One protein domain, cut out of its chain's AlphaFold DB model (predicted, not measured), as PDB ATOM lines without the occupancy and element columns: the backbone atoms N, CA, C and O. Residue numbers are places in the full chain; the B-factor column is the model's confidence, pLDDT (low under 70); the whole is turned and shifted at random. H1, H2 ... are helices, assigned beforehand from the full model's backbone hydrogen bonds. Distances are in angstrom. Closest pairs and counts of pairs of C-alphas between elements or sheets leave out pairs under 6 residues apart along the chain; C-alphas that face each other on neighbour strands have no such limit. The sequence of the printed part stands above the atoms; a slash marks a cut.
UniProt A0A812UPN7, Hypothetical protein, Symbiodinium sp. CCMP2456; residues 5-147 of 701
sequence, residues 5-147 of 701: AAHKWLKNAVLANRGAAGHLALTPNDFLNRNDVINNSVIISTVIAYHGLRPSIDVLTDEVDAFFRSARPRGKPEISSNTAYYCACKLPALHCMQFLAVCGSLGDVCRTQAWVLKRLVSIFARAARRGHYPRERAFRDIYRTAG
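What this domain is: This is residues 5 to 147 of the 701 residues of the protein "Hypothetical protein" of Symbiodinium sp. CCMP2456 (UniProt A0A812UPN7). One long helix, H7, runs along a body of helices: H5, H4 and H3 cross it at steep angles on its inner side, H1 packs on H4 and H5, H2 packs on the last part of H5, and H8 lies side by side with H4. From this body a long loop with the small helix H6 reaches out at one end, and its residues 90 to 95 stick out free. The printed part has 143 residues with eight named helices, H1 to H8 in order along the chain, and no named strand; the class is all helix. It is compact by its radius of gyration of the C-alphas, 16.6 A, though its outline is elongated, 55 by 30 by 25 A.

Where its parts are: H1, residues 5 to 10, begins at C-alpha 5 (-42.699, 9.832, 19.018). H2 is residues 13 to 20, H3 residues 34 to 39, and H4 residues 41 to 51, 15.0 A long. H5, residues 57 to 71, is 20.5 A long. H6 is residues 93 to 100. H7, residues 106 to 128, measures 32.5 A from C-alpha 106 (-49.772, -0.440, 4.657) to C-alpha 128 (-26.345, -2.084, 27.133). H8, residues 137 to 145, is 12.4 A long and ends at C-alpha 145 (-31.658, 9.151, 26.508).

How they stand to each other: H1 and H2 only just touch, and only at the corner, with 3 pairs of C-alphas within 8 A, the closest those of Leu 10 and Ala 16, 5.1 A apart. H1 touches H5 at a shallow tilt of 25 degrees, the same way, closest at the C-alphas of Ala 6 and Phe 67, 4.5 A. H1 touches H4 at 34 degrees, a shallow tilt only just short of steep, opposite ways; their closest C-alphas, Ala 5 and Thr 46, are 6.1 A apart. H2 touches H5, with residues 67 to 71 of H5 alone, about perpendicular at 81 degrees; the closest C-alphas are Ala 16 and Ala 71, 5.3 A. H3 touches H7 at a steep tilt of 61 degrees, closest at C-alphas 37 and 120, 5.8 A. H4 touches H8 at a shallow tilt of 12 degrees, the same way, closest at C-alphas 45 and 142, 5.0 A. H4 touches H7 about perpendicular, 87 degrees, closest at C-alphas 44 and 121, 6.4 A. H5 touches H7, with residues 110 to 118 of H7 alone, at a steep tilt of 61 degrees, opposite ways, closest at C-alphas 60 and 114, 5.1 A. H6 touches no helix. Every O i to N i+4 pair is within hydrogen-bond range in H1, H2, H3, H4, H5, H7 and H8, and 3 of 4 in H6.

The domain as a whole: The C-alphas farthest apart, Lys 90 and Gly 131, are 55.3 A apart. The printed part has no cut. The links H2 to H3, 13 residues, and H5 to H6, 21 residues, are long. Mean pLDDT of the printed part is 85.6; residues 78 to 106 are under 70.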
ATOM      1  N   ALA A   5     -43.883  10.277  19.746       96.94
ATOM      2  CA  ALA A   5     -42.699   9.832  19.018       96.94
ATOM      3  C   ALA A   5     -42.786  10.208  17.532       96.94
ATOM      4  O   ALA A   5     -41.820  10.757  16.990       96.94
ATOM      5  N   ALA A   6     -43.956  10.028  16.904       96.88
ATOM      6  CA  ALA A   6     -44.194  10.453  15.525       96.88
ATOM      7  C   ALA A   6     -43.978  11.958  15.336       96.88
ATOM      8  O   ALA A   6     -43.303  12.362  14.387       96.88
ATOM      9  N   HIS A   7     -44.467  12.794  16.258       96.81
ATOM     10  CA  HIS A   7     -44.226  14.235  16.192       96.81
ATOM     11  C   HIS A   7     -42.723  14.550  16.251       96.81
ATOM     12  O   HIS A   7     -42.223  15.368  15.469       96.81
ATOM     13  N   LYS A   8     -41.972  13.910  17.155       97.44
ATOM     14  CA  LYS A   8     -40.525  14.132  17.269       97.44
ATOM     15  C   LYS A   8     -39.771  13.671  16.017       97.44
ATOM     16  O   LYS A   8     -38.840  14.356  15.597       97.44
ATOM     17  N   TRP A   9     -40.190  12.575  15.380       97.56
ATOM     18  CA  TRP A   9     -39.631  12.153  14.092       97.56
ATOM     19  C   TRP A   9     -39.962  13.130  12.966       97.56
ATOM     20  O   TRP A   9     -39.082  13.440  12.169       97.56
ATOM     21  N   LEU A  10     -41.185  13.664  12.926       96.88
ATOM     22  CA  LEU A  10     -41.624  14.606  11.895       96.88
ATOM     23  C   LEU A  10     -40.843  15.929  11.933       96.88
ATOM     24  O   LEU A  10     -40.574  16.512  10.886       96.88
ATOM     25  N   LYS A  11     -40.409  16.374  13.122       97.31
ATOM     26  CA  LYS A  11     -39.525  17.548  13.269       97.31
ATOM     27  C   LYS A  11     -38.161  17.355  12.592       97.31
ATOM     28  O   LYS A  11     -37.493  18.335  12.275       97.31
ATOM     29  N   ASN A  12     -37.722  16.114  12.375       97.38
ATOM     30  CA  ASN A  12     -36.475  15.828  11.680       97.38
ATOM     31  C   ASN A  12     -36.735  15.691  10.173       97.38
ATOM     32  O   ASN A  12     -37.268  14.679   9.722       97.38
ATOM     33  N   ALA A  13     -36.292  16.676   9.389       97.00
ATOM     34  CA  ALA A  13     -36.492  16.707   7.938       97.00
ATOM     35  C   ALA A  13     -35.989  15.440   7.219       97.00
ATOM     36  O   ALA A  13     -36.617  14.973   6.271       97.00
ATOM     37  N   VAL A  14     -34.889  14.835   7.685       96.50
ATOM     38  CA  VAL A  14     -34.357  13.595   7.097       96.50
ATOM     39  C   VAL A  14     -35.316  12.433   7.335       96.50
ATOM     40  O   VAL A  14     -35.564  11.655   6.416       96.50
ATOM     41  N   LEU A  15     -35.873  12.312   8.542       96.88
ATOM     42  CA  LEU A  15     -36.858  11.275   8.843       96.88
ATOM     43  C   LEU A  15     -38.172  11.545   8.115       96.88
ATOM     44  O   LEU A  15     -38.677  10.626   7.484       96.88
ATOM     45  N   ALA A  16     -38.672  12.782   8.107       96.38
ATOM     46  CA  ALA A  16     -39.880  13.163   7.371       96.38
ATOM     47  C   ALA A  16     -39.781  12.808   5.876       96.38
ATOM     48  O   ALA A  16     -40.689  12.187   5.330       96.38
ATOM     49  N   ASN A  17     -38.641  13.091   5.235       95.31
ATOM     50  CA  ASN A  17     -38.393  12.715   3.840       95.31
ATOM     51  C   ASN A  17     -38.374  11.192   3.629       95.31
ATOM     52  O   ASN A  17     -38.887  10.705   2.623       95.31
ATOM     53  N   ARG A  18     -37.820  10.421   4.576       95.06
ATOM     54  CA  ARG A  18     -37.889   8.949   4.533       95.06
ATOM     55  C   ARG A  18     -39.327   8.460   4.715       95.06
ATOM     56  O   ARG A  18     -39.773   7.594   3.966       95.06
ATOM     57  N   GLY A  19     -40.069   9.066   5.641       94.69
ATOM     58  CA  GLY A  19     -41.479   8.782   5.889       94.69
ATOM     59  C   GLY A  19     -42.340   9.016   4.653       94.69
ATOM     60  O   GLY A  19     -43.143   8.160   4.293       94.69
ATOM     61  N   ALA A  20     -42.087  10.105   3.925       93.69
ATOM     62  CA  ALA A  20     -42.726  10.394   2.643       93.69
ATOM     63  C   ALA A  20     -42.420   9.345   1.551       93.69
ATOM     64  O   ALA A  20     -43.204   9.202   0.607       93.69
ATOM     65  N   ALA A  21     -41.308   8.613   1.683       91.81
ATOM     66  CA  ALA A  21     -40.927   7.480   0.838       91.81
ATOM     67  C   ALA A  21     -41.410   6.114   1.376       91.81
ATOM     68  O   ALA A  21     -41.146   5.097   0.742       91.81
ATOM     69  N   GLY A  22     -42.114   6.072   2.515       92.19
ATOM     70  CA  GLY A  22     -42.643   4.837   3.110       92.19
ATOM     71  C   GLY A  22     -41.643   4.049   3.962       92.19
ATOM     72  O   GLY A  22     -41.875   2.880   4.267       92.19
ATOM     73  N   HIS A  23     -40.527   4.664   4.362       94.69
ATOM     74  CA  HIS A  23     -39.519   4.031   5.210       94.69
ATOM     75  C   HIS A  23     -39.226   4.888   6.439       94.69
ATOM     76  O   HIS A  23     -39.105   6.103   6.339       94.69
ATOM     77  N   LEU A  24     -39.076   4.273   7.611       94.56
ATOM     78  CA  LEU A  24     -38.636   4.987   8.811       94.56
ATOM     79  C   LEU A  24     -37.206   4.578   9.164       94.56
ATOM     80  O   LEU A  24     -36.308   5.423   9.197       94.56
ATOM     81  N   ALA A  25     -36.980   3.279   9.365       91.19
ATOM     82  CA  ALA A  25     -35.666   2.734   9.672       91.19
ATOM     83  C   ALA A  25     -34.879   2.402   8.395       91.19
ATOM     84  O   ALA A  25     -35.401   1.797   7.459       91.19
ATOM     85  N   LEU A  26     -33.594   2.761   8.380       90.62
ATOM     86  CA  LEU A  26     -32.660   2.328   7.348       90.62
ATOM     87  C   LEU A  26     -32.096   0.960   7.708       90.62
ATOM     88  O   LEU A  26     -31.336   0.826   8.667       90.62
ATOM     89  N   THR A  27     -32.431  -0.038   6.904       87.88
ATOM     90  CA  THR A  27     -31.873  -1.386   7.003       87.88
ATOM     91  C   THR A  27     -31.299  -1.768   5.646       87.88
ATOM     92  O   THR A  27     -31.970  -2.442   4.867       87.88
ATOM     93  N   PRO A  28     -30.083  -1.301   5.311       78.25
ATOM     94  CA  PRO A  28     -29.462  -1.628   4.028       78.25
ATOM     95  C   PRO A  28     -29.088  -3.114   3.918       78.25
ATOM     96  O   PRO A  28     -28.830  -3.595   2.822       78.25
ATOM     97  N   ASN A  29     -29.039  -3.828   5.047       85.56
ATOM     98  CA  ASN A  29     -28.629  -5.222   5.129       85.56
ATOM     99  C   ASN A  29     -29.820  -6.135   5.445       85.56
ATOM    100  O   ASN A  29     -30.671  -5.782   6.262       85.56
ATOM    101  N   ASP A  30     -29.782  -7.362   4.920       88.88
ATOM    102  CA  ASP A  30     -30.736  -8.434   5.259       88.88
ATOM    103  C   ASP A  30     -30.690  -8.818   6.751       88.88
ATOM    104  O   ASP A  30     -31.649  -9.349   7.315       88.88
ATOM    105  N   PHE A  31     -29.559  -8.548   7.411       93.69
ATOM    106  CA  PHE A  31     -29.337  -8.843   8.821       93.69
ATOM    107  C   PHE A  31     -29.091  -7.569   9.616       93.69
ATOM    108  O   PHE A  31     -28.133  -6.839   9.361       93.69
ATOM    109  N   LEU A  32     -29.906  -7.375  10.654       96.31
ATOM    110  CA  LEU A  32     -29.761  -6.258  11.580       96.31
ATOM    111  C   LEU A  32     -28.492  -6.410  12.419       96.31
ATOM    112  O   LEU A  32     -28.341  -7.364  13.192       96.31
ATOM    113  N   ASN A  33     -27.593  -5.445  12.281       96.25
ATOM    114  CA  ASN A  33     -26.295  -5.413  12.929       96.25
ATOM    115  C   ASN A  33     -26.162  -4.209  13.883       96.25
ATOM    116  O   ASN A  33     -27.094  -3.439  14.122       96.25
ATOM    117  N   ARG A  34     -24.978  -4.063  14.489       96.06
ATOM    118  CA  ARG A  34     -24.679  -2.939  15.389       96.06
ATOM    119  C   ARG A  34     -24.651  -1.594  14.650       96.06
ATOM    120  O   ARG A  34     -25.041  -0.594  15.244       96.06
ATOM    121  N   ASN A  35     -24.221  -1.567  13.390       96.69
ATOM    122  CA  ASN A  35     -24.177  -0.348  12.579       96.69
ATOM    123  C   ASN A  35     -25.584   0.153  12.243       96.69
ATOM    124  O   ASN A  35     -25.804   1.358  12.223       96.69
ATOM    125  N   ASP A  36     -26.563  -0.739  12.097       97.38
ATOM    126  CA  ASP A  36     -27.958  -0.346  11.900       97.38
ATOM    127  C   ASP A  36     -28.514   0.366  13.144       97.38
ATOM    128  O   ASP A  36     -29.284   1.315  13.021       97.38
ATOM    129  N   VAL A  37     -28.071  -0.005  14.352       97.50
ATOM    130  CA  VAL A  37     -28.408   0.744  15.580       97.50
ATOM    131  C   VAL A  37     -27.802   2.153  15.557       97.50
ATOM    132  O   VAL A  37     -28.452   3.103  15.982       97.50
ATOM    133  N   ILE A  38     -26.584   2.308  15.029       96.94
ATOM    134  CA  ILE A  38     -25.900   3.609  14.906       96.94
ATOM    135  C   ILE A  38     -26.632   4.502  13.896       96.94
ATOM    136  O   ILE A  38     -27.002   5.631  14.224       96.94
ATOM    137  N   ASN A  39     -26.910   3.965  12.705       97.00
ATOM    138  CA  ASN A  39     -27.579   4.670  11.607       97.00
ATOM    139  C   ASN A  39     -29.015   5.092  11.948       97.00
ATOM    140  O   ASN A  39     -29.529   6.063  11.390       97.00
ATOM    141  N   ASN A  40     -29.660   4.377  12.873       97.81
ATOM    142  CA  ASN A  40     -31.021   4.644  13.332       97.81
ATOM    143  C   ASN A  40     -31.071   5.192  14.767       97.81
ATOM    144  O   ASN A  40     -32.119   5.146  15.410       97.81
ATOM    145  N   SER A  41     -29.965   5.729  15.284       97.75
ATOM    146  CA  SER A  41     -29.859   6.187  16.677       97.75
ATOM    147  C   SER A  41     -30.888   7.250  17.067       97.75
ATOM    148  O   SER A  41     -31.450   7.177  18.156       97.75
ATOM    149  N   VAL A  42     -31.214   8.191  16.175       97.88
ATOM    150  CA  VAL A  42     -32.245   9.226  16.408       97.88
ATOM    151  C   VAL A  42     -33.644   8.615  16.568       97.88
ATOM    152  O   VAL A  42     -34.430   9.041  17.415       97.88
ATOM    153  N   ILE A  43     -33.951   7.580  15.785       98.00
ATOM    154  CA  ILE A  43     -35.246   6.894  15.846       98.00
ATOM    155  C   ILE A  43     -35.311   6.067  17.131       98.00
ATOM    156  O   ILE A  43     -36.257   6.198  17.901       98.00
ATOM    157  N   ILE A  44     -34.265   5.279  17.405       98.06
ATOM    158  CA  ILE A  44     -34.174   4.392  18.573       98.06
ATOM    159  C   ILE A  44     -34.190   5.183  19.884       98.06
ATOM    160  O   ILE A  44     -34.913   4.808  20.800       98.06
ATOM    161  N   SER A  45     -33.432   6.278  19.980       98.00
ATOM    162  CA  SER A  45     -33.439   7.152  21.165       98.00
ATOM    163  C   SER A  45     -34.828   7.728  21.428       98.00
ATOM    164  O   SER A  45     -35.281   7.727  22.565       98.00
ATOM    165  N   THR A  46     -35.547   8.135  20.380       98.06
ATOM    166  CA  THR A  46     -36.927   8.620  20.496       98.06
ATOM    167  C   THR A  46     -37.885   7.522  20.962       98.06
ATOM    168  O   THR A  46     -38.654   7.756  21.888       98.06
ATOM    169  N   VAL A  47     -37.797   6.309  20.398       98.06
ATOM    170  CA  VAL A  47     -38.591   5.157  20.866       98.06
ATOM    171  C   VAL A  47     -38.324   4.874  22.343       98.06
ATOM    172  O   VAL A  47     -39.262   4.670  23.108       98.06
ATOM    173  N   ILE A  48     -37.054   4.866  22.756       98.12
ATOM    174  CA  ILE A  48     -36.675   4.566  24.140       98.12
ATOM    175  C   ILE A  48     -37.130   5.673  25.095       98.12
ATOM    176  O   ILE A  48     -37.573   5.354  26.194       98.12
ATOM    177  N   ALA A  49     -37.080   6.940  24.677       97.81
ATOM    178  CA  ALA A  49     -37.544   8.063  25.487       97.81
ATOM    179  C   ALA A  49     -39.040   7.969  25.830       97.81
ATOM    180  O   ALA A  49     -39.417   8.296  26.949       97.81
ATOM    181  N   TYR A  50     -39.882   7.524  24.889       97.56
ATOM    182  CA  TYR A  50     -41.339   7.488  25.081       97.56
ATOM    183  C   TYR A  50     -41.884   6.123  25.526       97.56
ATOM    184  O   TYR A  50     -42.859   6.074  26.267       97.56
ATOM    185  N   HIS A  51     -41.267   5.012  25.110       97.62
ATOM    186  CA  HIS A  51     -41.778   3.653  25.365       97.62
ATOM    187  C   HIS A  51     -40.813   2.763  26.164       97.62
ATOM    188  O   HIS A  51     -41.101   1.589  26.417       97.62
ATOM    189  N   GLY A  52     -39.640   3.278  26.536       97.62
ATOM    190  CA  GLY A  52     -38.612   2.531  27.255       97.62
ATOM    191  C   GLY A  52     -37.887   1.472  26.411       97.62
ATOM    192  O   GLY A  52     -37.943   1.430  25.183       97.62
ATOM    193  N   LEU A  53     -37.162   0.574  27.088       97.62
ATOM    194  CA  LEU A  53     -36.317  -0.452  26.448       97.62
ATOM    195  C   LEU A  53     -37.084  -1.690  25.956       97.62
ATOM    196  O   LEU A  53     -36.485  -2.589  25.358       97.62
ATOM    197  N   ARG A  54     -38.385  -1.791  26.256       97.31
ATOM    198  CA  ARG A  54     -39.224  -2.959  25.937       97.31
ATOM    199  C   ARG A  54     -40.564  -2.558  25.304       97.31
ATOM    200  O   ARG A  54     -41.605  -2.969  25.811       97.31
ATOM    201  N   PRO A  55     -40.557  -1.812  24.190       97.69
ATOM    202  CA  PRO A  55     -41.798  -1.459  23.515       97.69
ATOM    203  C   PRO A  55     -42.520  -2.710  22.978       97.69
ATOM    204  O   PRO A  55     -41.886  -3.665  22.493       97.69
ATOM    205  N   SER A  56     -43.853  -2.717  23.060       97.81
ATOM    206  CA  SER A  56     -44.688  -3.719  22.389       97.81
ATOM    207  C   SER A  56     -44.698  -3.470  20.874       97.81
ATOM    208  O   SER A  56     -44.335  -2.393  20.405       97.81
ATOM    209  N   ILE A  57     -45.025  -4.498  20.081       96.81
ATOM    210  CA  ILE A  57     -45.068  -4.334  18.615       96.81
ATOM    211  C   ILE A  57     -46.258  -3.478  18.202       96.81
ATOM    212  O   ILE A  57     -46.125  -2.711  17.259       96.81
ATOM    213  N   ASP A  58     -47.375  -3.594  18.915       96.44
ATOM    214  CA  ASP A  58     -48.617  -2.904  18.574       96.44
ATOM    215  C   ASP A  58     -48.452  -1.397  18.798       96.44
ATOM    216  O   ASP A  58     -48.614  -0.633  17.856       96.44
ATOM    217  N   VAL A  59     -47.894  -0.991  19.949       96.94
ATOM    218  CA  VAL A  59     -47.552   0.420  20.228       96.94
ATOM    219  C   VAL A  59     -46.599   0.983  19.173       96.94
ATOM    220  O   VAL A  59     -46.804   2.082  18.673       96.94
ATOM    221  N   LEU A  60     -45.565   0.233  18.775       97.06
ATOM    222  CA  LEU A  60     -44.673   0.686  17.701       97.06
ATOM    223  C   LEU A  60     -45.373   0.760  16.344       97.06
ATOM    224  O   LEU A  60     -44.993   1.586  15.522       97.06
ATOM    225  N   THR A  61     -46.341  -0.114  16.086       95.69
ATOM    226  CA  THR A  61     -47.100  -0.111  14.832       95.69
ATOM    227  C   THR A  61     -47.964   1.140  14.761       95.69
ATOM    228  O   THR A  61     -47.929   1.815  13.737       95.69
ATOM    229  N   ASP A  62     -48.627   1.504  15.859       95.56
ATOM    230  CA  ASP A  62     -49.450   2.712  15.963       95.56
ATOM    231  C   ASP A  62     -48.613   3.987  15.798       95.56
ATOM    232  O   ASP A  62     -48.992   4.898  15.065       95.56
ATOM    233  N   GLU A  63     -47.430   4.039  16.415       96.94
ATOM    234  CA  GLU A  63     -46.495   5.168  16.299       96.94
ATOM    235  C   GLU A  63     -45.941   5.320  14.875       96.94
ATOM    236  O   GLU A  63     -45.828   6.428  14.344       96.94
ATOM    237  N   VAL A  64     -45.596   4.203  14.229       96.38
ATOM    238  CA  VAL A  64     -45.121   4.190  12.838       96.38
ATOM    239  C   VAL A  64     -46.240   4.576  11.872       96.38
ATOM    240  O   VAL A  64     -45.992   5.332  10.933       96.38
ATOM    241  N   ASP A  65     -47.461   4.096  12.103       95.19
ATOM    242  CA  ASP A  65     -48.633   4.450  11.302       95.19
ATOM    243  C   ASP A  65     -48.967   5.942  11.448       95.19
ATOM    244  O   ASP A  65     -49.057   6.660  10.450       95.19
ATOM    245  N   ALA A  66     -49.020   6.460  12.679       95.31
ATOM    246  CA  ALA A  66     -49.199   7.887  12.948       95.31
ATOM    247  C   ALA A  66     -48.122   8.742  12.257       95.31
ATOM    248  O   ALA A  66     -48.425   9.785  11.663       95.31
ATOM    249  N   PHE A  67     -46.869   8.281  12.274       96.38
ATOM    250  CA  PHE A  67     -45.770   8.933  11.574       96.38
ATOM    251  C   PHE A  67     -45.945   8.924  10.056       96.38
ATOM    252  O   PHE A  67     -45.823   9.980   9.437       96.38
ATOM    253  N   PHE A  68     -46.254   7.782   9.437       94.81
ATOM    254  CA  PHE A  68     -46.427   7.711   7.983       94.81
ATOM    255  C   PHE A  68     -47.641   8.494   7.492       94.81
ATOM    256  O   PHE A  68     -47.552   9.133   6.443       94.81
ATOM    257  N   ARG A  69     -48.736   8.526   8.260       93.50
ATOM    258  CA  ARG A  69     -49.887   9.392   7.971       93.50
ATOM    259  C   ARG A  69     -49.491  10.870   7.990       93.50
ATOM    260  O   ARG A  69     -49.866  11.610   7.086       93.50
ATOM    261  N   SER A  70     -48.675  11.277   8.963       94.56
ATOM    262  CA  SER A  70     -48.256  12.676   9.143       94.56
ATOM    263  C   SER A  70     -47.149  13.124   8.179       94.56
ATOM    264  O   SER A  70     -47.123  14.274   7.754       94.56
ATOM    265  N   ALA A  71     -46.223  12.229   7.823       95.19
ATOM    266  CA  ALA A  71     -45.096  12.520   6.934       95.19
ATOM    267  C   ALA A  71     -45.494  12.566   5.452       95.19
ATOM    268  O   ALA A  71     -44.686  12.923   4.590       95.19
ATOM    269  N   ARG A  72     -46.728  12.178   5.125       91.44
ATOM    270  CA  ARG A  72     -47.179  12.090   3.747       91.44
ATOM    271  C   ARG A  72     -47.438  13.485   3.169       91.44
ATOM    272  O   ARG A  72     -48.162  14.272   3.775       91.44
ATOM    273  N   PRO A  73     -46.897  13.812   1.981       89.38
ATOM    274  CA  PRO A  73     -47.160  15.103   1.364       89.38
ATOM    275  C   PRO A  73     -48.652  15.242   1.046       89.38
ATOM    276  O   PRO A  73     -49.268  14.326   0.486       89.38
ATOM    277  N   ARG A  74     -49.217  16.403   1.396       85.38
ATOM    278  CA  ARG A  74     -50.609  16.764   1.102       85.38
ATOM    279  C   ARG A  74     -50.873  16.619  -0.403       85.38
ATOM    280  O   ARG A  74     -50.063  17.052  -1.217       85.38
ATOM    281  N   GLY A  75     -51.987  15.982  -0.763       85.19
ATOM    282  CA  GLY A  75     -52.403  15.777  -2.157       85.19
ATOM    283  C   GLY A  75     -52.107  14.393  -2.744       85.19
ATOM    284  O   GLY A  75     -52.596  14.089  -3.830       85.19
ATOM    285  N   LYS A  76     -51.375  13.511  -2.048       80.31
ATOM    286  CA  LYS A  76     -51.360  12.083  -2.416       80.31
ATOM    287  C   LYS A  76     -52.624  11.408  -1.856       80.31
ATOM    288  O   LYS A  76     -52.884  11.580  -0.666       80.31
ATOM    289  N   PRO A  77     -53.387  10.640  -2.662       75.31
ATOM    290  CA  PRO A  77     -54.649  10.032  -2.228       75.31
ATOM    291  C   PRO A  77     -54.415   9.155  -1.004       75.31
ATOM    292  O   PRO A  77     -53.456   8.378  -1.014       75.31
ATOM    293  N   GLU A  78     -55.234   9.300   0.044       65.00
ATOM    294  CA  GLU A  78     -55.145   8.502   1.274       65.00
ATOM    295  C   GLU A  78     -54.956   7.030   0.929       65.00
ATOM    296  O   GLU A  78     -55.667   6.484   0.082       65.00
ATOM    297  N   ILE A  79     -53.935   6.400   1.521       62.09
ATOM    298  CA  ILE A  79     -53.853   4.963   1.378       62.09
ATOM    299  C   ILE A  79     -54.934   4.427   2.289       62.09
ATOM    300  O   ILE A  79     -54.756   4.366   3.504       62.09
ATOM    301  N   SER A  80     -56.054   4.056   1.695       59.28
ATOM    302  CA  SER A  80     -57.023   3.228   2.380       59.28
ATOM    303  C   SER A  80     -56.296   1.963   2.847       59.28
ATOM    304  O   SER A  80     -55.715   1.226   2.046       59.28
ATOM    305  N   SER A  81     -56.312   1.724   4.158       55.81
ATOM    306  CA  SER A  81     -55.719   0.551   4.809       55.81
ATOM    307  C   SER A  81     -56.251  -0.780   4.259       55.81
ATOM    308  O   SER A  81     -55.608  -1.808   4.456       55.81
ATOM    309  N   ASN A  82     -57.366  -0.755   3.519       48.38
ATOM    310  CA  ASN A  82     -58.022  -1.915   2.921       48.38
ATOM    311  C   ASN A  82     -57.899  -2.013   1.397       48.38
ATOM    312  O   ASN A  82     -58.303  -3.023   0.820       48.38
ATOM    313  N   THR A  83     -57.361  -1.006   0.706       44.53
ATOM    314  CA  THR A  83     -57.250  -1.080  -0.753       44.53
ATOM    315  C   THR A  83     -55.911  -1.702  -1.106       44.53
ATOM    316  O   THR A  83     -54.890  -1.018  -1.156       44.53
ATOM    317  N   ALA A  84     -55.921  -3.015  -1.347       44.06
ATOM    318  CA  ALA A  84     -54.838  -3.704  -2.032       44.06
ATOM    319  C   ALA A  84     -54.450  -2.881  -3.269       44.06
ATOM    320  O   ALA A  84     -55.253  -2.688  -4.186       44.06
ATOM    321  N   TYR A  85     -53.243  -2.321  -3.256       46.78
ATOM    322  CA  TYR A  85     -52.756  -1.500  -4.349       46.78
ATOM    323  C   TYR A  85     -52.564  -2.372  -5.588       46.78
ATOM    324  O   TYR A  85     -51.515  -2.979  -5.787       46.78
ATOM    325  N   TYR A  86     -53.550  -2.367  -6.481       43.88
ATOM    326  CA  TYR A  86     -53.283  -2.603  -7.891       43.88
ATOM    327  C   TYR A  86     -52.508  -1.383  -8.409       43.88
ATOM    328  O   TYR A  86     -53.093  -0.368  -8.781       43.88
ATOM    329  N   CYS A  87     -51.170  -1.448  -8.387       40.75
ATOM    330  CA  CYS A  87     -50.314  -0.516  -9.133       40.75
ATOM    331  C   CYS A  87     -50.757  -0.605 -10.599       40.75
ATOM    332  O   CYS A  87     -50.429  -1.574 -11.284       40.75
ATOM    333  N   ALA A  88     -51.497   0.390 -11.096       41.25
ATOM    334  CA  ALA A  88     -51.822   0.562 -12.516       41.25
ATOM    335  C   ALA A  88     -50.580   1.021 -13.306       41.25
ATOM    336  O   ALA A  88     -50.590   1.967 -14.091       41.25
ATOM    337  N   CYS A  89     -49.461   0.364 -13.039       39.78
ATOM    338  CA  CYS A  89     -48.165   0.630 -13.599       39.78
ATOM    339  C   CYS A  89     -48.090  -0.228 -14.861       39.78
ATOM    340  O   CYS A  89     -47.906  -1.439 -14.772       39.78
ATOM    341  N   LYS A  90     -48.269   0.393 -16.040       43.53
ATOM    342  CA  LYS A  90     -48.073  -0.203 -17.385       43.53
ATOM    343  C   LYS A  90     -46.600  -0.590 -17.645       43.53
ATOM    344  O   LYS A  90     -46.072  -0.389 -18.732       43.53
ATOM    345  N   LEU A  91     -45.905  -1.092 -16.632       47.62
ATOM    346  CA  LEU A  91     -44.581  -1.679 -16.753       47.62
ATOM    347  C   LEU A  91     -44.746  -3.177 -17.040       47.62
ATOM    348  O   LEU A  91     -45.691  -3.794 -16.543       47.62
ATOM    349  N   PRO A  92     -43.860  -3.771 -17.857       55.31
ATOM    350  CA  PRO A  92     -43.968  -5.166 -18.265       55.31
ATOM    351  C   PRO A  92     -44.095  -6.083 -17.041       55.31
ATOM    352  O   PRO A  92     -43.366  -5.931 -16.056       55.31
ATOM    353  N   ALA A  93     -45.035  -7.032 -17.117       52.88
ATOM    354  CA  ALA A  93     -45.546  -7.852 -16.010       52.88
ATOM    355  C   ALA A  93     -44.471  -8.534 -15.134       52.88
ATOM    356  O   ALA A  93     -44.723  -8.849 -13.971       52.88
ATOM    357  N   LEU A  94     -43.253  -8.704 -15.653       50.34
ATOM    358  CA  LEU A  94     -42.113  -9.281 -14.941       50.34
ATOM    359  C   LEU A  94     -41.522  -8.378 -13.845       50.34
ATOM    360  O   LEU A  94     -41.049  -8.906 -12.845       50.34
ATOM    361  N   HIS A  95     -41.594  -7.048 -13.969       51.47
ATOM    362  CA  HIS A  95     -41.161  -6.129 -12.900       51.47
ATOM    363  C   HIS A  95     -42.294  -5.774 -11.926       51.47
ATOM    364  O   HIS A  95     -42.039  -5.452 -10.766       51.47
ATOM    365  N   CYS A  96     -43.553  -5.885 -12.366       40.59
ATOM    366  CA  CYS A  96     -44.713  -5.589 -11.527       40.59
ATOM    367  C   CYS A  96     -44.909  -6.645 -10.423       40.59
ATOM    368  O   CYS A  96     -45.252  -6.296  -9.303       40.59
ATOM    369  N   MET A  97     -44.582  -7.919 -10.673       43.00
ATOM    370  CA  MET A  97     -44.670  -8.992  -9.665       43.00
ATOM    371  C   MET A  97     -43.698  -8.820  -8.483       43.00
ATOM    372  O   MET A  97     -44.018  -9.203  -7.361       43.00
ATOM    373  N   GLN A  98     -42.523  -8.222  -8.708       51.25
ATOM    374  CA  GLN A  98     -41.567  -7.925  -7.634       51.25
ATOM    375  C   GLN A  98     -41.964  -6.681  -6.827       51.25
ATOM    376  O   GLN A  98     -41.625  -6.586  -5.653       51.25
ATOM    377  N   PHE A  99     -42.727  -5.768  -7.434       42.47
ATOM    378  CA  PHE A  99     -43.263  -4.579  -6.771       42.47
ATOM    379  C   PHE A  99     -44.586  -4.867  -6.035       42.47
ATOM    380  O   PHE A  99     -44.789  -4.391  -4.925       42.47
ATOM    381  N   LEU A 100     -45.456  -5.719  -6.590       45.28
ATOM    382  CA  LEU A 100     -46.743  -6.101  -5.995       45.28
ATOM    383  C   LEU A 100     -46.595  -6.996  -4.756       45.28
ATOM    384  O   LEU A 100     -47.430  -6.917  -3.863       45.28
ATOM    385  N   ALA A 101     -45.508  -7.767  -4.635       46.56
ATOM    386  CA  ALA A 101     -45.176  -8.479  -3.393       46.56
ATOM    387  C   ALA A 101     -44.742  -7.536  -2.247       46.56
ATOM    388  O   ALA A 101     -44.731  -7.942  -1.087       46.56
ATOM    389  N   VAL A 102     -44.405  -6.280  -2.562       47.81
ATOM    390  CA  VAL A 102     -44.105  -5.212  -1.591       47.81
ATOM    391  C   VAL A 102     -45.337  -4.326  -1.336       47.81
ATOM    392  O   VAL A 102     -45.411  -3.660  -0.309       47.81
ATOM    393  N   CYS A 103     -46.351  -4.375  -2.206       42.41
ATOM    394  CA  CYS A 103     -47.637  -3.686  -2.048       42.41
ATOM    395  C   CYS A 103     -48.665  -4.478  -1.213       42.41
ATOM    396  O   CYS A 103     -49.871  -4.357  -1.443       42.41
ATOM    397  N   GLY A 104     -48.203  -5.260  -0.228       49.97
ATOM    398  CA  GLY A 104     -49.051  -5.635   0.906       49.97
ATOM    399  C   GLY A 104     -49.602  -4.365   1.556       49.97
ATOM    400  O   GLY A 104     -48.962  -3.311   1.500       49.97
ATOM    401  N   SER A 105     -50.823  -4.437   2.085       57.69
ATOM    402  CA  SER A 105     -51.510  -3.324   2.755       57.69
ATOM    403  C   SER A 105     -50.544  -2.517   3.639       57.69
ATOM    404  O   SER A 105     -49.633  -3.096   4.226       57.69
ATOM    405  N   LEU A 106     -50.696  -1.190   3.783       59.31
ATOM    406  CA  LEU A 106     -49.772  -0.440   4.657       59.31
ATOM    407  C   LEU A 106     -49.718  -0.973   6.089       59.31
ATOM    408  O   LEU A 106     -48.702  -0.769   6.752       59.31
ATOM    409  N   GLY A 107     -50.748  -1.701   6.535       72.00
ATOM    410  CA  GLY A 107     -50.699  -2.467   7.777       72.00
ATOM    411  C   GLY A 107     -49.465  -3.372   7.859       72.00
ATOM    412  O   GLY A 107     -48.786  -3.392   8.884       72.00
ATOM    413  N   ASP A 108     -49.094  -4.032   6.761       86.50
ATOM    414  CA  ASP A 108     -47.911  -4.888   6.684       86.50
ATOM    415  C   ASP A 108     -46.611  -4.079   6.720       86.50
ATOM    416  O   ASP A 108     -45.652  -4.482   7.384       86.50
ATOM    417  N   VAL A 109     -46.565  -2.911   6.071       90.00
ATOM    418  CA  VAL A 109     -45.372  -2.046   6.062       90.00
ATOM    419  C   VAL A 109     -45.123  -1.447   7.446       90.00
ATOM    420  O   VAL A 109     -44.004  -1.546   7.957       90.00
ATOM    421  N   CYS A 110     -46.157  -0.886   8.083       93.62
ATOM    422  CA  CYS A 110     -46.079  -0.339   9.438       93.62
ATOM    423  C   CYS A 110     -45.633  -1.417  10.426       93.62
ATOM    424  O   CYS A 110     -44.677  -1.215  11.176       93.62
ATOM    425  N   ARG A 111     -46.246  -2.605  10.361       93.94
ATOM    426  CA  ARG A 111     -45.905  -3.736  11.230       93.94
ATOM    427  C   ARG A 111     -44.488  -4.258  10.986       93.94
ATOM    428  O   ARG A 111     -43.783  -4.595  11.938       93.94
ATOM    429  N   THR A 112     -44.036  -4.286   9.734       93.31
ATOM    430  CA  THR A 112     -42.664  -4.680   9.377       93.31
ATOM    431  C   THR A 112     -41.645  -3.682   9.926       93.31
ATOM    432  O   THR A 112     -40.671  -4.079  10.568       93.31
ATOM    433  N   GLN A 113     -41.883  -2.380   9.748       95.44
ATOM    434  CA  GLN A 113     -41.031  -1.321  10.299       95.44
ATOM    435  C   GLN A 113     -41.029  -1.346  11.836       95.44
ATOM    436  O   GLN A 113     -39.963  -1.264  12.450       95.44
ATOM    437  N   ALA A 114     -42.182  -1.564  12.471       96.38
ATOM    438  CA  ALA A 114     -42.294  -1.745  13.916       96.38
ATOM    439  C   ALA A 114     -41.483  -2.955  14.414       96.38
ATOM    440  O   ALA A 114     -40.778  -2.874  15.426       96.38
ATOM    441  N   TRP A 115     -41.506  -4.072  13.680       96.44
ATOM    442  CA  TRP A 115     -40.702  -5.253  14.001       96.44
ATOM    443  C   TRP A 115     -39.197  -4.972  13.907       96.44
ATOM    444  O   TRP A 115     -38.437  -5.346  14.810       96.44
ATOM    445  N   VAL A 116     -38.767  -4.261  12.860       96.56
ATOM    446  CA  VAL A 116     -37.380  -3.799  12.695       96.56
ATOM    447  C   VAL A 116     -36.958  -2.921  13.874       96.56
ATOM    448  O   VAL A 116     -35.929  -3.194  14.496       96.56
ATOM    449  N   LEU A 117     -37.767  -1.926  14.247       97.50
ATOM    450  CA  LEU A 117     -37.489  -1.048  15.386       97.50
ATOM    451  C   LEU A 117     -37.367  -1.828  16.694       97.50
ATOM    452  O   LEU A 117     -36.373  -1.683  17.409       97.50
ATOM    453  N   LYS A 118     -38.310  -2.733  16.981       97.56
ATOM    454  CA  LYS A 118     -38.244  -3.602  18.165       97.56
ATOM    455  C   LYS A 118     -36.960  -4.426  18.192       97.56
ATOM    456  O   LYS A 118     -36.353  -4.631  19.252       97.56
ATOM    457  N   ARG A 119     -36.519  -4.914  17.031       97.62
ATOM    458  CA  ARG A 119     -35.294  -5.704  16.924       97.62
ATOM    459  C   ARG A 119     -34.043  -4.852  17.128       97.62
ATOM    460  O   ARG A 119     -33.145  -5.309  17.837       97.62
ATOM    461  N   LEU A 120     -34.010  -3.626  16.610       97.94
ATOM    462  CA  LEU A 120     -32.937  -2.658  16.853       97.94
ATOM    463  C   LEU A 120     -32.833  -2.283  18.340       97.94
ATOM    464  O   LEU A 120     -31.747  -2.379  18.914       97.94
ATOM    465  N   VAL A 121     -33.958  -1.986  19.000       97.94
ATOM    466  CA  VAL A 121     -34.012  -1.755  20.458       97.94
ATOM    467  C   VAL A 121     -33.508  -2.987  21.218       97.94
ATOM    468  O   VAL A 121     -32.720  -2.872  22.155       97.94
ATOM    469  N   SER A 122     -33.859  -4.195  20.770       97.69
ATOM    470  CA  SER A 122     -33.372  -5.447  21.373       97.69
ATOM    471  C   SER A 122     -31.863  -5.677  21.198       97.69
ATOM    472  O   SER A 122     -31.245  -6.339  22.039       97.69
ATOM    473  N   ILE A 123     -31.264  -5.201  20.100       97.44
ATOM    474  CA  ILE A 123     -29.808  -5.235  19.877       97.44
ATOM    475  C   ILE A 123     -29.134  -4.220  20.802       97.44
ATOM    476  O   ILE A 123     -28.181  -4.579  21.496       97.44
ATOM    477  N   PHE A 124     -29.674  -3.000  20.883       97.81
ATOM    478  CA  PHE A 124     -29.212  -1.978  21.818       97.81
ATOM    479  C   PHE A 124     -29.260  -2.476  23.270       97.81
ATOM    480  O   PHE A 124     -28.232  -2.494  23.936       97.81
ATOM    481  N   ALA A 125     -30.393  -3.007  23.735       97.44
ATOM    482  CA  ALA A 125     -30.551  -3.532  25.094       97.44
ATOM    483  C   ALA A 125     -29.621  -4.724  25.401       97.44
ATOM    484  O   ALA A 125     -29.284  -5.001  26.554       97.44
ATOM    485  N   ARG A 126     -29.195  -5.481  24.382       97.19
ATOM    486  CA  ARG A 126     -28.154  -6.513  24.535       97.19
ATOM    487  C   ARG A 126     -26.757  -5.914  24.655       97.19
ATOM    488  O   ARG A 126     -25.965  -6.444  25.427       97.19
ATOM    489  N   ALA A 127     -26.458  -4.846  23.920       96.31
ATOM    490  CA  ALA A 127     -25.199  -4.120  24.052       96.31
ATOM    491  C   ALA A 127     -25.108  -3.393  25.405       96.31
ATOM    492  O   ALA A 127     -24.071  -3.483  26.055       96.31
ATOM    493  N   ALA A 128     -26.210  -2.779  25.852       96.19
ATOM    494  CA  ALA A 128     -26.345  -2.084  27.133       96.19
ATOM    495  C   ALA A 128     -25.971  -2.957  28.337       96.19
ATOM    496  O   ALA A 128     -25.241  -2.543  29.229       96.19
ATOM    497  N   ARG A 129     -26.392  -4.224  28.317       96.19
ATOM    498  CA  ARG A 129     -26.126  -5.182  29.399       96.19
ATOM    499  C   ARG A 129     -24.670  -5.624  29.535       96.19
ATOM    500  O   ARG A 129     -24.349  -6.290  30.510       96.19
ATOM    501  N   ARG A 130     -23.796  -5.322  28.571       94.75
ATOM    502  CA  ARG A 130     -22.395  -5.768  28.631       94.75
ATOM    503  C   ARG A 130     -21.523  -4.909  29.554       94.75
ATOM    504  O   ARG A 130     -20.394  -5.303  29.801       94.75
ATOM    505  N   GLY A 131     -22.011  -3.760  30.034       91.56
ATOM    506  CA  GLY A 131     -21.261  -2.882  30.947       91.56
ATOM    507  C   GLY A 131     -20.009  -2.242  30.333       91.56
ATOM    508  O   GLY A 131     -19.185  -1.687  31.048       91.56
ATOM    509  N   HIS A 132     -19.831  -2.322  29.013       93.56
ATOM    510  CA  HIS A 132     -18.697  -1.703  28.332       93.56
ATOM    511  C   HIS A 132     -19.023  -0.266  27.937       93.56
ATOM    512  O   HIS A 132     -20.077  -0.021  27.345       93.56
ATOM    513  N   TYR A 133     -18.074   0.647  28.157       94.81
ATOM    514  CA  TYR A 133     -18.163   2.014  27.656       94.81
ATOM    515  C   TYR A 133     -18.269   2.016  26.113       94.81
ATOM    516  O   TYR A 133     -17.358   1.530  25.425       94.81
ATOM    517  N   PRO A 134     -19.377   2.499  25.521       96.12
ATOM    518  CA  PRO A 134     -19.547   2.480  24.075       96.12
ATOM    519  C   PRO A 134     -18.604   3.480  23.398       96.12
ATOM    520  O   PRO A 134     -18.704   4.683  23.617       96.12
ATOM    521  N   ARG A 135     -17.734   2.988  22.506       95.81
ATOM    522  CA  ARG A 135     -16.856   3.847  21.682       95.81
ATOM    523  C   ARG A 135     -17.661   4.835  20.822       95.81
ATOM    524  O   ARG A 135     -17.348   6.020  20.738       95.81
ATOM    525  N   GLU A 136     -18.743   4.341  20.229       97.25
ATOM    526  CA  GLU A 136     -19.579   5.094  19.294       97.25
ATOM    527  C   GLU A 136     -20.398   6.182  19.995       97.25
ATOM    528  O   GLU A 136     -21.131   5.901  20.949       97.25
ATOM    529  N   ARG A 137     -20.325   7.423  19.491       96.75
ATOM    530  CA  ARG A 137     -21.090   8.570  20.021       96.75
ATOM    531  C   ARG A 137     -22.598   8.314  19.991       96.75
ATOM    532  O   ARG A 137     -23.263   8.509  20.998       96.75
ATOM    533  N   ALA A 138     -23.097   7.749  18.893       97.56
ATOM    534  CA  ALA A 138     -24.508   7.404  18.736       97.56
ATOM    535  C   ALA A 138     -25.020   6.460  19.837       97.56
ATOM    536  O   ALA A 138     -26.123   6.637  20.339       97.56
ATOM    537  N   PHE A 139     -24.219   5.474  20.260       97.69
ATOM    538  CA  PHE A 139     -24.596   4.623  21.390       97.69
ATOM    539  C   PHE A 139     -24.650   5.427  22.687       97.69
ATOM    540  O   PHE A 139     -25.614   5.281  23.426       97.69
ATOM    541  N   ARG A 140     -23.657   6.281  22.954       97.12
ATOM    542  CA  ARG A 140     -23.627   7.124  24.160       97.12
ATOM    543  C   ARG A 140     -24.860   8.023  24.261       97.12
ATOM    544  O   ARG A 140     -25.446   8.116  25.332       97.12
ATOM    545  N   ASP A 141     -25.309   8.592  23.147       97.69
ATOM    546  CA  ASP A 141     -26.522   9.414  23.108       97.69
ATOM    547  C   ASP A 141     -27.790   8.591  23.400       97.69
ATOM    548  O   ASP A 141     -28.668   9.045  24.139       97.69
ATOM    549  N   ILE A 142     -27.865   7.343  22.916       97.94
ATOM    550  CA  ILE A 142     -28.962   6.433  23.276       97.94
ATOM    551  C   ILE A 142     -28.898   6.059  24.770       97.94
ATOM    552  O   ILE A 142     -29.941   6.031  25.411       97.94
ATOM    553  N   TYR A 143     -27.714   5.815  25.349       97.81
ATOM    554  CA  TYR A 143     -27.569   5.545  26.793       97.81
ATOM    555  C   TYR A 143     -28.062   6.719  27.645       97.81
ATOM    556  O   TYR A 143     -28.857   6.502  28.556       97.81
ATOM    557  N   ARG A 144     -27.654   7.950  27.302       97.44
ATOM    558  CA  ARG A 144     -28.119   9.179  27.968       97.44
ATOM    559  C   ARG A 144     -29.636   9.307  27.895       97.44
ATOM    560  O   ARG A 144     -30.282   9.532  28.908       97.44
ATOM    561  N   THR A 145     -30.202   9.091  26.709       97.62
ATOM    562  CA  THR A 145     -31.658   9.151  26.508       97.62
ATOM    563  C   THR A 145     -32.392   8.054  27.285       97.62
ATOM    564  O   THR A 145     -33.499   8.267  27.762       97.62
ATOM    565  N   ALA A 146     -31.774   6.881  27.427       97.25
ATOM    566  CA  ALA A 146     -32.315   5.762  28.188       97.25
ATOM    567  C   ALA A 146     -32.160   5.921  29.712       97.25
ATOM    568  O   ALA A 146     -32.586   5.026  30.439       97.25
ATOM    569  N   GLY A 147     -31.502   6.985  30.192       97.12
ATOM    570  CA  GLY A 147     -31.166   7.153  31.608       97.12
ATOM    571  C   GLY A 147     -30.219   6.073  32.141       97.12
ATOM    572  O   GLY A 147     -30.192   5.815  33.340       97.12
TER     573      GLY A 147